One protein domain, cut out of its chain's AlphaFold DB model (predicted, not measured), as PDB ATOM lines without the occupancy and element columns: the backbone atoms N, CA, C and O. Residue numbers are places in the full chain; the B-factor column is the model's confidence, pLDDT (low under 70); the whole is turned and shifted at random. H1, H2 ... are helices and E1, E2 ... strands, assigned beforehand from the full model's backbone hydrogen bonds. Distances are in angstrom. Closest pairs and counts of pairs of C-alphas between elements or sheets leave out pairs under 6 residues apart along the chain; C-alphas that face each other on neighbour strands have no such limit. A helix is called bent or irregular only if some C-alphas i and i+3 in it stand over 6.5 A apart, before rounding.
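AT A GLANCE: This is residues 87 to 158 of the 593 residues of an uncharacterized protein of Rhizobium leguminosarum bv. trifolii (UniProt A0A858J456). What does the model look like? Two long helices run opposite ways: H1 bends, so that its arm H1a runs side by side with H4 at a small distance while its arm H1b slants over to the first turn of H4. On the other side of H4 the short helix H2 packs on it, H3 lies farther out beyond H2, and residues 152 to 158 stick out at one end. What is it made of, and how large is it? The printed part has 72 residues, mostly helix, with four named helices and one named strand in the order H1, E1, H2, H3, H4. It is only just compact, close to loose, with a radius of gyration of the C-alphas of 13.4 A, and flat, spanning 45 by 29 by 15 A.

IN THESE COORDINATES: Where does the first helix run? H1, residues 87 to 108, was assigned as one helix by its hydrogen bonds but is bent: C-alphas 96 and 99 are 7.5 A apart. Its arms are H1a, residues 87 to 96, 15.3 A long from C-alpha 87 at (-26.270, -23.984, -56.118), and H1b, residues 99 to 108, 14.3 A long. What follows? E1 is residues 112 to 114, 6.2 A; H2 is residues 116 to 120, 8.1 A; H3 is residues 122 to 127, 8.7 A. H4, residues 135 to 154, is 28.6 A long and ends with C-alpha 154 at (-33.342, -30.809, -64.044).

HOW THE PARTS SIT: How do the arms of H1 stand to H4? H1a and H4 are close but not clearly touching, with closest C-alphas Gln 90 and Thr 147 at 7.6 A, at a shallow tilt of 10 degrees, opposite ways. H1b touches H4 at residues 136 to 137 alone, with closest C-alphas Val 101 and Ile 137 at 6.1 A, at a steep tilt of 52 degrees, opposite ways. What do the short elements meet? H2 touches H4 at residues 137 to 145 alone, with closest C-alphas Asp 117 and Ala 141 at 4.1 A. H2 and H3 only just touch, only at the corner, with 3 pairs of C-alphas within 8 A, the closest Asn 119 and Arg 125 at 6.5 A; H3 and H4 are apart. E1 pairs with no named strand; the closest C-alphas of E1 and H2 are Leu 113 and Asn 119, 6.1 A apart. What do the backbones show? Every O i to N i+4 pair is within hydrogen-bond range in H1b, H3 and H4, against 4 of 6 in H1a and 0 of 1 in H2, where 2 of 2 O i to N i+3 pairs are within range.

THE WHOLE: How far does it reach? The two C-alphas farthest apart, those of Glu 107 and Ile 158, are 46.4 A apart. Is anything missing or uncertain? The printed part has no cut, its mean pLDDT is 91.1, and no printed residue is under 70. Are the links long? The links H1 to E1, E1 to H2 and H2 to H3 are tight, and H3 to H4, with 7 residues, is short.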
ATOM      1  N   ARG A  87     -27.522 -23.198 -56.047       95.19
ATOM      2  CA  ARG A  87     -26.270 -23.984 -56.118       95.19
ATOM      3  C   ARG A  87     -25.225 -23.526 -55.101       95.19
ATOM      4  O   ARG A  87     -24.424 -24.351 -54.669       95.19
ATOM      5  N   ILE A  88     -25.245 -22.258 -54.706       96.00
ATOM      6  CA  ILE A  88     -24.358 -21.696 -53.679       96.00
ATOM      7  C   ILE A  88     -24.895 -22.016 -52.278       96.00
ATOM      8  O   ILE A  88     -24.186 -22.572 -51.438       96.00
ATOM      9  N   ARG A  89     -26.185 -21.761 -52.036       93.62
ATOM     10  CA  ARG A  89     -26.840 -21.955 -50.733       93.62
ATOM     11  C   ARG A  89     -26.789 -23.384 -50.224       93.62
ATOM     12  O   ARG A  89     -26.604 -23.577 -49.028       93.62
ATOM     13  N   GLN A  90     -26.888 -24.393 -51.092       93.81
ATOM     14  CA  GLN A  90     -26.723 -25.793 -50.668       93.81
ATOM     15  C   GLN A  90     -25.384 -26.038 -49.942       93.81
ATOM     16  O   GLN A  90     -25.320 -26.908 -49.078       93.81
ATOM     17  N   PHE A  91     -24.332 -25.273 -50.263       95.69
ATOM     18  CA  PHE A  91     -23.045 -25.368 -49.587       95.69
ATOM     19  C   PHE A  91     -23.020 -24.529 -48.311       95.69
ATOM     20  O   PHE A  91     -22.581 -25.049 -47.291       95.69
ATOM     21  N   PHE A  92     -23.580 -23.314 -48.303       95.25
ATOM     22  CA  PHE A  92     -23.738 -22.531 -47.065       95.25
ATOM     23  C   PHE A  92     -24.538 -23.277 -45.995       95.25
ATOM     24  O   PHE A  92     -24.137 -23.298 -44.834       95.25
ATOM     25  N   MET A  93     -25.597 -23.991 -46.384       92.19
ATOM     26  CA  MET A  93     -26.344 -24.857 -45.470       92.19
ATOM     27  C   MET A  93     -25.461 -25.933 -44.828       92.19
ATOM     28  O   MET A  93     -25.706 -26.321 -43.689       92.19
ATOM     29  N   LEU A  94     -24.426 -26.408 -45.522       94.50
ATOM     30  CA  LEU A  94     -23.443 -27.321 -44.946       94.50
ATOM     31  C   LEU A  94     -22.419 -26.577 -44.094       94.50
ATOM     32  O   LEU A  94     -22.173 -27.029 -42.982       94.50
ATOM     33  N   TYR A  95     -21.876 -25.450 -44.567       95.00
ATOM     34  CA  TYR A  95     -20.873 -24.639 -43.858       95.00
ATOM     35  C   TYR A  95     -21.327 -24.284 -42.450       95.00
ATOM     36  O   TYR A  95     -20.611 -24.517 -41.480       95.00
ATOM     37  N   ILE A  96     -22.561 -23.801 -42.356       92.81
ATOM     38  CA  ILE A  96     -23.183 -23.339 -41.119       92.81
ATOM     39  C   ILE A  96     -23.408 -24.499 -40.149       92.81
ATOM     40  O   ILE A  96     -23.236 -24.353 -38.944       92.81
ATOM     41  N   ASN A  97     -23.719 -25.687 -40.670       90.94
ATOM     42  CA  ASN A  97     -24.065 -26.846 -39.856       90.94
ATOM     43  C   ASN A  97     -22.903 -27.825 -39.621       90.94
ATOM     44  O   ASN A  97     -23.121 -28.844 -38.967       90.94
ATOM     45  N   VAL A  98     -21.676 -27.559 -40.104       89.12
ATOM     46  CA  VAL A  98     -20.532 -28.482 -39.921       89.12
ATOM     47  C   VAL A  98     -20.324 -28.803 -38.440       89.12
ATOM     48  O   VAL A  98     -20.265 -29.975 -38.071       89.12
ATOM     49  N   ARG A  99     -20.265 -27.783 -37.575       87.94
ATOM     50  CA  ARG A  99     -20.046 -27.975 -36.132       87.94
ATOM     51  C   ARG A  99     -21.169 -28.786 -35.493       87.94
ATOM     52  O   ARG A  99     -20.895 -29.721 -34.751       87.94
ATOM     53  N   THR A 100     -22.416 -28.483 -35.842       89.56
ATOM     54  CA  THR A 100     -23.603 -29.181 -35.333       89.56
ATOM     55  C   THR A 100     -23.623 -30.655 -35.747       89.56
ATOM     56  O   THR A 100     -23.950 -31.523 -34.939       89.56
ATOM     57  N   VAL A 101     -23.226 -30.967 -36.986       89.44
ATOM     58  CA  VAL A 101     -23.082 -32.351 -37.470       89.44
ATOM     59  C   VAL A 101     -22.029 -33.105 -36.664       89.44
ATOM     60  O   VAL A 101     -22.288 -34.226 -36.222       89.44
ATOM     61  N   LEU A 102     -20.863 -32.489 -36.444       89.38
ATOM     62  CA  LEU A 102     -19.789 -33.084 -35.648       89.38
ATOM     63  C   LEU A 102     -20.229 -33.284 -34.189       89.38
ATOM     64  O   LEU A 102     -20.077 -34.372 -33.645       89.38
ATOM     65  N   GLN A 103     -20.861 -32.290 -33.568       89.00
ATOM     66  CA  GLN A 103     -21.356 -32.403 -32.196       89.00
ATOM     67  C   GLN A 103     -22.410 -33.514 -32.047       89.00
ATOM     68  O   GLN A 103     -22.306 -34.344 -31.146       89.00
ATOM     69  N   SER A 104     -23.377 -33.596 -32.965       88.19
ATOM     70  CA  SER A 104     -24.401 -34.651 -32.944       88.19
ATOM     71  C   SER A 104     -23.790 -36.057 -33.061       88.19
ATOM     72  O   SER A 104     -24.256 -37.015 -32.435       88.19
ATOM     73  N   SER A 105     -22.719 -36.193 -33.840       87.12
ATOM     74  CA  SER A 105     -21.973 -37.444 -33.969       87.12
ATOM     75  C   SER A 105     -21.142 -37.774 -32.719       87.12
ATOM     76  O   SER A 105     -21.122 -38.934 -32.302       87.12
ATOM     77  N   LEU A 106     -20.542 -36.775 -32.062       88.12
ATOM     78  CA  LEU A 106     -19.847 -36.940 -30.778       88.12
ATOM     79  C   LEU A 106     -20.777 -37.442 -29.676       88.12
ATOM     80  O   LEU A 106     -20.465 -38.422 -29.000       88.12
ATOM     81  N   GLU A 107     -21.931 -36.796 -29.518       87.06
ATOM     82  CA  GLU A 107     -22.929 -37.138 -28.499       87.06
ATOM     83  C   GLU A 107     -23.455 -38.568 -28.681       87.06
ATOM     84  O   GLU A 107     -23.644 -39.298 -27.707       87.06
ATOM     85  N   SER A 108     -23.624 -38.999 -29.934       84.00
ATOM     86  CA  SER A 108     -24.070 -40.356 -30.274       84.00
ATOM     87  C   SER A 108     -22.947 -41.397 -30.331       84.00
ATOM     88  O   SER A 108     -23.239 -42.588 -30.450       84.00
ATOM     89  N   LYS A 109     -21.672 -40.983 -30.250       83.94
ATOM     90  CA  LYS A 109     -20.481 -41.831 -30.456       83.94
ATOM     91  C   LYS A 109     -20.548 -42.668 -31.741       83.94
ATOM     92  O   LYS A 109     -20.011 -43.774 -31.798       83.94
ATOM     93  N   SER A 110     -21.221 -42.155 -32.769       84.31
ATOM     94  CA  SER A 110     -21.395 -42.843 -34.046       84.31
ATOM     95  C   SER A 110     -20.531 -42.183 -35.114       84.31
ATOM     96  O   SER A 110     -20.550 -40.958 -35.212       84.31
ATOM     97  N   PRO A 111     -19.843 -42.952 -35.977       88.56
ATOM     98  CA  PRO A 111     -19.202 -42.406 -37.166       88.56
ATOM     99  C   PRO A 111     -20.198 -41.666 -38.066       88.56
ATOM    100  O   PRO A 111     -21.387 -42.000 -38.099       88.56
ATOM    101  N   ILE A 112     -19.698 -40.716 -38.855       90.06
ATOM    102  CA  ILE A 112     -20.495 -40.029 -39.878       90.06
ATOM    103  C   ILE A 112     -20.297 -40.752 -41.209       90.06
ATOM    104  O   ILE A 112     -19.183 -40.800 -41.736       90.06
ATOM    105  N   LEU A 113     -21.380 -41.289 -41.778       93.38
ATOM    106  CA  LEU A 113     -21.370 -41.785 -43.153       93.38
ATOM    107  C   LEU A 113     -21.421 -40.600 -44.121       93.38
ATOM    108  O   LEU A 113     -22.360 -39.805 -44.072       93.38
ATOM    109  N   VAL A 114     -20.444 -40.506 -45.019       93.44
ATOM    110  CA  VAL A 114     -20.399 -39.494 -46.080       93.44
ATOM    111  C   VAL A 114     -20.477 -40.160 -47.459       93.44
ATOM    112  O   VAL A 114     -19.835 -41.195 -47.669       93.44
ATOM    113  N   PRO A 115     -21.241 -39.617 -48.426       94.44
ATOM    114  CA  PRO A 115     -22.098 -38.428 -48.341       94.44
ATOM    115  C   PRO A 115     -23.243 -38.562 -47.328       94.44
ATOM    116  O   PRO A 115     -23.751 -39.663 -47.112       94.44
ATOM    117  N   LEU A 116     -23.689 -37.451 -46.735       95.50
ATOM    118  CA  LEU A 116     -24.675 -37.481 -45.651       95.50
ATOM    119  C   LEU A 116     -26.020 -38.077 -46.086       95.50
ATOM    120  O   LEU A 116     -26.649 -38.767 -45.286       95.50
ATOM    121  N   ASP A 117     -26.442 -37.903 -47.346       95.50
ATOM    122  CA  ASP A 117     -27.693 -38.487 -47.861       95.50
ATOM    123  C   ASP A 117     -27.728 -40.023 -47.774       95.50
ATOM    124  O   ASP A 117     -28.808 -40.618 -47.723       95.50
ATOM    125  N   ARG A 118     -26.560 -40.673 -47.680       94.81
ATOM    126  CA  ARG A 118     -26.451 -42.127 -47.505       94.81
ATOM    127  C   ARG A 118     -26.904 -42.600 -46.130       94.81
ATOM    128  O   ARG A 118     -27.278 -43.760 -46.000       94.81
ATOM    129  N   ASN A 119     -26.958 -41.718 -45.131       93.12
ATOM    130  CA  ASN A 119     -27.475 -42.065 -43.807       93.12
ATOM    131  C   ASN A 119     -28.976 -42.413 -43.819       93.12
ATOM    132  O   ASN A 119     -29.474 -43.021 -42.874       93.12
ATOM    133  N   LEU A 120     -29.703 -42.068 -44.886       94.44
ATOM    134  CA  LEU A 120     -31.122 -42.403 -45.039       94.44
ATOM    135  C   LEU A 120     -31.368 -43.848 -45.499       94.44
ATOM    136  O   LEU A 120     -32.512 -44.298 -45.482       94.44
ATOM    137  N   ASP A 121     -30.330 -44.566 -45.929       94.69
ATOM    138  CA  ASP A 121     -30.416 -45.958 -46.369       94.69
ATOM    139  C   ASP A 121     -30.057 -46.891 -45.202       94.69
ATOM    140  O   ASP A 121     -28.888 -47.055 -44.847       94.69
ATOM    141  N   ALA A 122     -31.082 -47.475 -44.573       93.62
ATOM    142  CA  ALA A 122     -30.916 -48.329 -43.399       93.62
ATOM    143  C   ALA A 122     -30.079 -49.585 -43.695       93.62
ATOM    144  O   ALA A 122     -29.184 -49.903 -42.915       93.62
ATOM    145  N   LEU A 123     -30.318 -50.240 -44.838       92.94
ATOM    146  CA  LEU A 123     -29.589 -51.445 -45.239       92.94
ATOM    147  C   LEU A 123     -28.113 -51.126 -45.476       92.94
ATOM    148  O   LEU A 123     -27.232 -51.826 -44.982       92.94
ATOM    149  N   ARG A 124     -27.822 -50.036 -46.196       91.25
ATOM    150  CA  ARG A 124     -26.440 -49.608 -46.437       91.25
ATOM    151  C   ARG A 124     -25.713 -49.279 -45.138       91.25
ATOM    152  O   ARG A 124     -24.565 -49.685 -44.980       91.25
ATOM    153  N   ARG A 125     -26.361 -48.568 -44.210       91.75
ATOM    154  CA  ARG A 125     -25.783 -48.275 -42.891       91.75
ATOM    155  C   ARG A 125     -25.476 -49.550 -42.112       91.75
ATOM    156  O   ARG A 125     -24.368 -49.673 -41.599       91.75
ATOM    157  N   GLU A 126     -26.408 -50.499 -42.081       90.50
ATOM    158  CA  GLU A 126     -26.226 -51.794 -41.418       90.50
ATOM    159  C   GLU A 126     -25.041 -52.570 -42.010       90.50
ATOM    160  O   GLU A 126     -24.143 -52.977 -41.275       90.50
ATOM    161  N   MET A 127     -24.953 -52.665 -43.342       89.06
ATOM    162  CA  MET A 127     -23.823 -53.299 -44.038       89.06
ATOM    163  C   MET A 127     -22.474 -52.627 -43.747       89.06
ATOM    164  O   MET A 127     -21.427 -53.268 -43.833       89.06
ATOM    165  N   MET A 128     -22.482 -51.331 -43.434       88.19
ATOM    166  CA  MET A 128     -21.286 -50.560 -43.090       88.19
ATOM    167  C   MET A 128     -21.012 -50.506 -41.580       88.19
ATOM    168  O   MET A 128     -20.000 -49.928 -41.183       88.19
ATOM    169  N   GLY A 129     -21.871 -51.106 -40.747       88.88
ATOM    170  CA  GLY A 129     -21.752 -51.088 -39.287       88.88
ATOM    171  C   GLY A 129     -21.989 -49.710 -38.661       88.88
ATOM    172  O   GLY A 129     -21.362 -49.383 -37.658       88.88
ATOM    173  N   ILE A 130     -22.847 -48.881 -39.264       89.75
ATOM    174  CA  ILE A 130     -23.110 -47.499 -38.837       89.75
ATOM    175  C   ILE A 130     -24.491 -47.409 -38.181       89.75
ATOM    176  O   ILE A 130     -25.502 -47.824 -38.756       89.75
ATOM    177  N   ALA A 131     -24.544 -46.837 -36.977       89.38
ATOM    178  CA  ALA A 131     -25.781 -46.664 -36.224       89.38
ATOM    179  C   ALA A 131     -26.760 -45.690 -36.923       89.38
ATOM    180  O   ALA A 131     -26.380 -44.961 -37.845       89.38
ATOM    181  N   PRO A 132     -28.051 -45.680 -36.541       89.69
ATOM    182  CA  PRO A 132     -28.990 -44.655 -36.990       89.69
ATOM    183  C   PRO A 132     -28.486 -43.236 -36.702       89.69
ATOM    184  O   PRO A 132     -27.999 -42.988 -35.600       89.69
ATOM    185  N   PRO A 133     -28.587 -42.308 -37.675       90.06
ATOM    186  CA  PRO A 133     -28.186 -40.926 -37.457       90.06
ATOM    187  C   PRO A 133     -29.105 -40.255 -36.430       90.06
ATOM    188  O   PRO A 133     -30.293 -40.569 -36.347       90.06
ATOM    189  N   GLY A 134     -28.572 -39.277 -35.696       89.50
ATOM    190  CA  GLY A 134     -29.396 -38.360 -34.909       89.50
ATOM    191  C   GLY A 134     -30.299 -37.482 -35.795       89.50
ATOM    192  O   GLY A 134     -30.065 -37.369 -37.005       89.50
ATOM    193  N   PRO A 135     -31.301 -36.802 -35.208       91.00
ATOM    194  CA  PRO A 135     -32.309 -36.039 -35.955       91.00
ATOM    195  C   PRO A 135     -31.714 -34.922 -36.826       91.00
ATOM    196  O   PRO A 135     -32.230 -34.637 -37.905       91.00
ATOM    197  N   ILE A 136     -30.602 -34.319 -36.392       90.62
ATOM    198  CA  ILE A 136     -29.906 -33.254 -37.130       90.62
ATOM    199  C   ILE A 136     -29.302 -33.801 -38.426       90.62
ATOM    200  O   ILE A 136     -29.599 -33.302 -39.513       90.62
ATOM    201  N   ILE A 137     -28.506 -34.872 -38.325       91.81
ATOM    202  CA  ILE A 137     -27.895 -35.536 -39.484       91.81
ATOM    203  C   ILE A 137     -28.983 -36.063 -40.422       91.81
ATOM    204  O   ILE A 137     -28.864 -35.924 -41.637       91.81
ATOM    205  N   GLU A 138     -30.064 -36.630 -39.881       93.31
ATOM    206  CA  GLU A 138     -31.176 -37.127 -40.687       93.31
ATOM    207  C   GLU A 138     -31.877 -36.002 -41.467       93.31
ATOM    208  O   GLU A 138     -32.129 -36.148 -42.666       93.31
ATOM    209  N   SER A 139     -32.145 -34.863 -40.821       93.06
ATOM    210  CA  SER A 139     -32.732 -33.677 -41.459       93.06
ATOM    211  C   SER A 139     -31.852 -33.161 -42.602       93.06
ATOM    212  O   SER A 139     -32.316 -33.016 -43.738       93.06
ATOM    213  N   MET A 140     -30.551 -32.993 -42.350       93.56
ATOM    214  CA  MET A 140     -29.595 -32.553 -43.371       93.56
ATOM    215  C   MET A 140     -29.481 -33.551 -44.522       93.56
ATOM    216  O   MET A 140     -29.487 -33.161 -45.690       93.56
ATOM    217  N   ALA A 141     -29.442 -34.847 -44.214       95.06
ATOM    218  CA  ALA A 141     -29.410 -35.904 -45.213       95.06
ATOM    219  C   ALA A 141     -30.645 -35.853 -46.128       95.06
ATOM    220  O   ALA A 141     -30.516 -36.039 -47.343       95.06
ATOM    221  N   ARG A 142     -31.839 -35.556 -45.585       95.50
ATOM    222  CA  ARG A 142     -33.057 -35.361 -46.393       95.50
ATOM    223  C   ARG A 142     -32.940 -34.139 -47.299       95.50
ATOM    224  O   ARG A 142     -33.238 -34.269 -48.487       95.50
ATOM    225  N   GLY A 143     -32.461 -33.012 -46.775       93.38
ATOM    226  CA  GLY A 143     -32.242 -31.787 -47.550       93.38
ATOM    227  C   GLY A 143     -31.267 -31.987 -48.715       93.38
ATOM    228  O   GLY A 143     -31.579 -31.639 -49.857       93.38
ATOM    229  N   ILE A 144     -30.127 -32.643 -48.469       94.62
ATOM    230  CA  ILE A 144     -29.151 -32.980 -49.517       94.62
ATOM    231  C   ILE A 144     -29.770 -33.926 -50.545       94.62
ATOM    232  O   ILE A 144     -29.656 -33.676 -51.744       94.62
ATOM    233  N   ARG A 145     -30.462 -34.990 -50.111       95.44
ATOM    234  CA  ARG A 145     -31.110 -35.939 -51.030       95.44
ATOM    235  C   ARG A 145     -32.126 -35.242 -51.933       95.44
ATOM    236  O   ARG A 145     -32.155 -35.516 -53.130       95.44
ATOM    237  N   GLN A 146     -32.950 -34.359 -51.373       92.50
ATOM    238  CA  GLN A 146     -33.941 -33.590 -52.124       92.50
ATOM    239  C   GLN A 146     -33.273 -32.654 -53.133       92.50
ATOM    240  O   GLN A 146     -33.648 -32.656 -54.302       92.50
ATOM    241  N   THR A 147     -32.238 -31.929 -52.706       91.44
ATOM    242  CA  THR A 147     -31.470 -31.023 -53.569       91.44
ATOM    243  C   THR A 147     -30.824 -31.786 -54.724       91.44
ATOM    244  O   THR A 147     -31.043 -31.452 -55.888       91.44
ATOM    245  N   LYS A 148     -30.107 -32.882 -54.431       92.75
ATOM    246  CA  LYS A 148     -29.518 -33.769 -55.445       92.75
ATOM    247  C   LYS A 148     -30.560 -34.301 -56.417       92.75
ATOM    248  O   LYS A 148     -30.309 -34.308 -57.616       92.75
ATOM    249  N   LYS A 149     -31.716 -34.747 -55.917       92.19
ATOM    250  CA  LYS A 149     -32.808 -35.251 -56.754       92.19
ATOM    251  C   LYS A 149     -33.300 -34.176 -57.722       92.19
ATOM    252  O   LYS A 149     -33.377 -34.453 -58.909       92.19
ATOM    253  N   MET A 150     -33.561 -32.967 -57.230       89.69
ATOM    254  CA  MET A 150     -34.018 -31.842 -58.047       89.69
ATOM    255  C   MET A 150     -32.992 -31.467 -59.129       89.69
ATOM    256  O   MET A 150     -33.375 -31.271 -60.277       89.69
ATOM    257  N   ILE A 151     -31.694 -31.432 -58.801       89.69
ATOM    258  CA  ILE A 151     -30.624 -31.182 -59.786       89.69
ATOM    259  C   ILE A 151     -30.553 -32.312 -60.816       89.69
ATOM    260  O   ILE A 151     -30.432 -32.057 -62.007       89.69
ATOM    261  N   LEU A 152     -30.622 -33.571 -60.373       90.44
ATOM    262  CA  LEU A 152     -30.600 -34.726 -61.270       90.44
ATOM    263  C   LEU A 152     -31.811 -34.751 -62.202       90.44
ATOM    264  O   LEU A 152     -31.662 -35.156 -63.346       90.44
ATOM    265  N   GLU A 153     -32.987 -34.352 -61.718       89.00
ATOM    266  CA  GLU A 153     -34.216 -34.224 -62.507       89.00
ATOM    267  C   GLU A 153     -34.103 -33.113 -63.551       89.00
ATOM    268  O   GLU A 153     -34.413 -33.352 -64.714       89.00
ATOM    269  N   ASP A 154     -33.570 -31.956 -63.162       87.44
ATOM    270  CA  ASP A 154     -33.342 -30.809 -64.044       87.44
ATOM    271  C   ASP A 154     -32.271 -31.089 -65.118       87.44
ATOM    272  O   ASP A 154     -32.393 -30.636 -66.252       87.44
ATOM    273  N   ARG A 155     -31.254 -31.907 -64.806       87.19
ATOM    274  CA  ARG A 155     -30.206 -32.337 -65.752       87.19
ATOM    275  C   ARG A 155     -30.644 -33.424 -66.735       87.19
ATOM    276  O   ARG A 155     -29.849 -33.791 -67.598       87.19
ATOM    277  N   ARG A 156     -31.840 -34.010 -66.598       86.94
ATOM    278  CA  ARG A 156     -32.234 -35.150 -67.444       86.94
ATOM    279  C   ARG A 156     -32.221 -34.742 -68.922       86.94
ATOM    280  O   ARG A 156     -32.939 -33.809 -69.283       86.94
ATOM    281  N   PRO A 157     -31.472 -35.454 -69.782       85.44
ATOM    282  CA  PRO A 157     -31.504 -35.180 -71.206       85.44
ATOM    283  C   PRO A 157     -32.910 -35.405 -71.763       85.44
ATOM    284  O   PRO A 157     -33.540 -36.434 -71.502       85.44
ATOM    285  N   ILE A 158     -33.391 -34.455 -72.555       82.56
ATOM    286  CA  ILE A 158     -34.659 -34.559 -73.269       82.56
ATOM    287  C   ILE A 158     -34.371 -35.192 -74.634       82.56
ATOM    288  O   ILE A 158     -33.615 -34.612 -75.421       82.56
TER     289      ILE A 158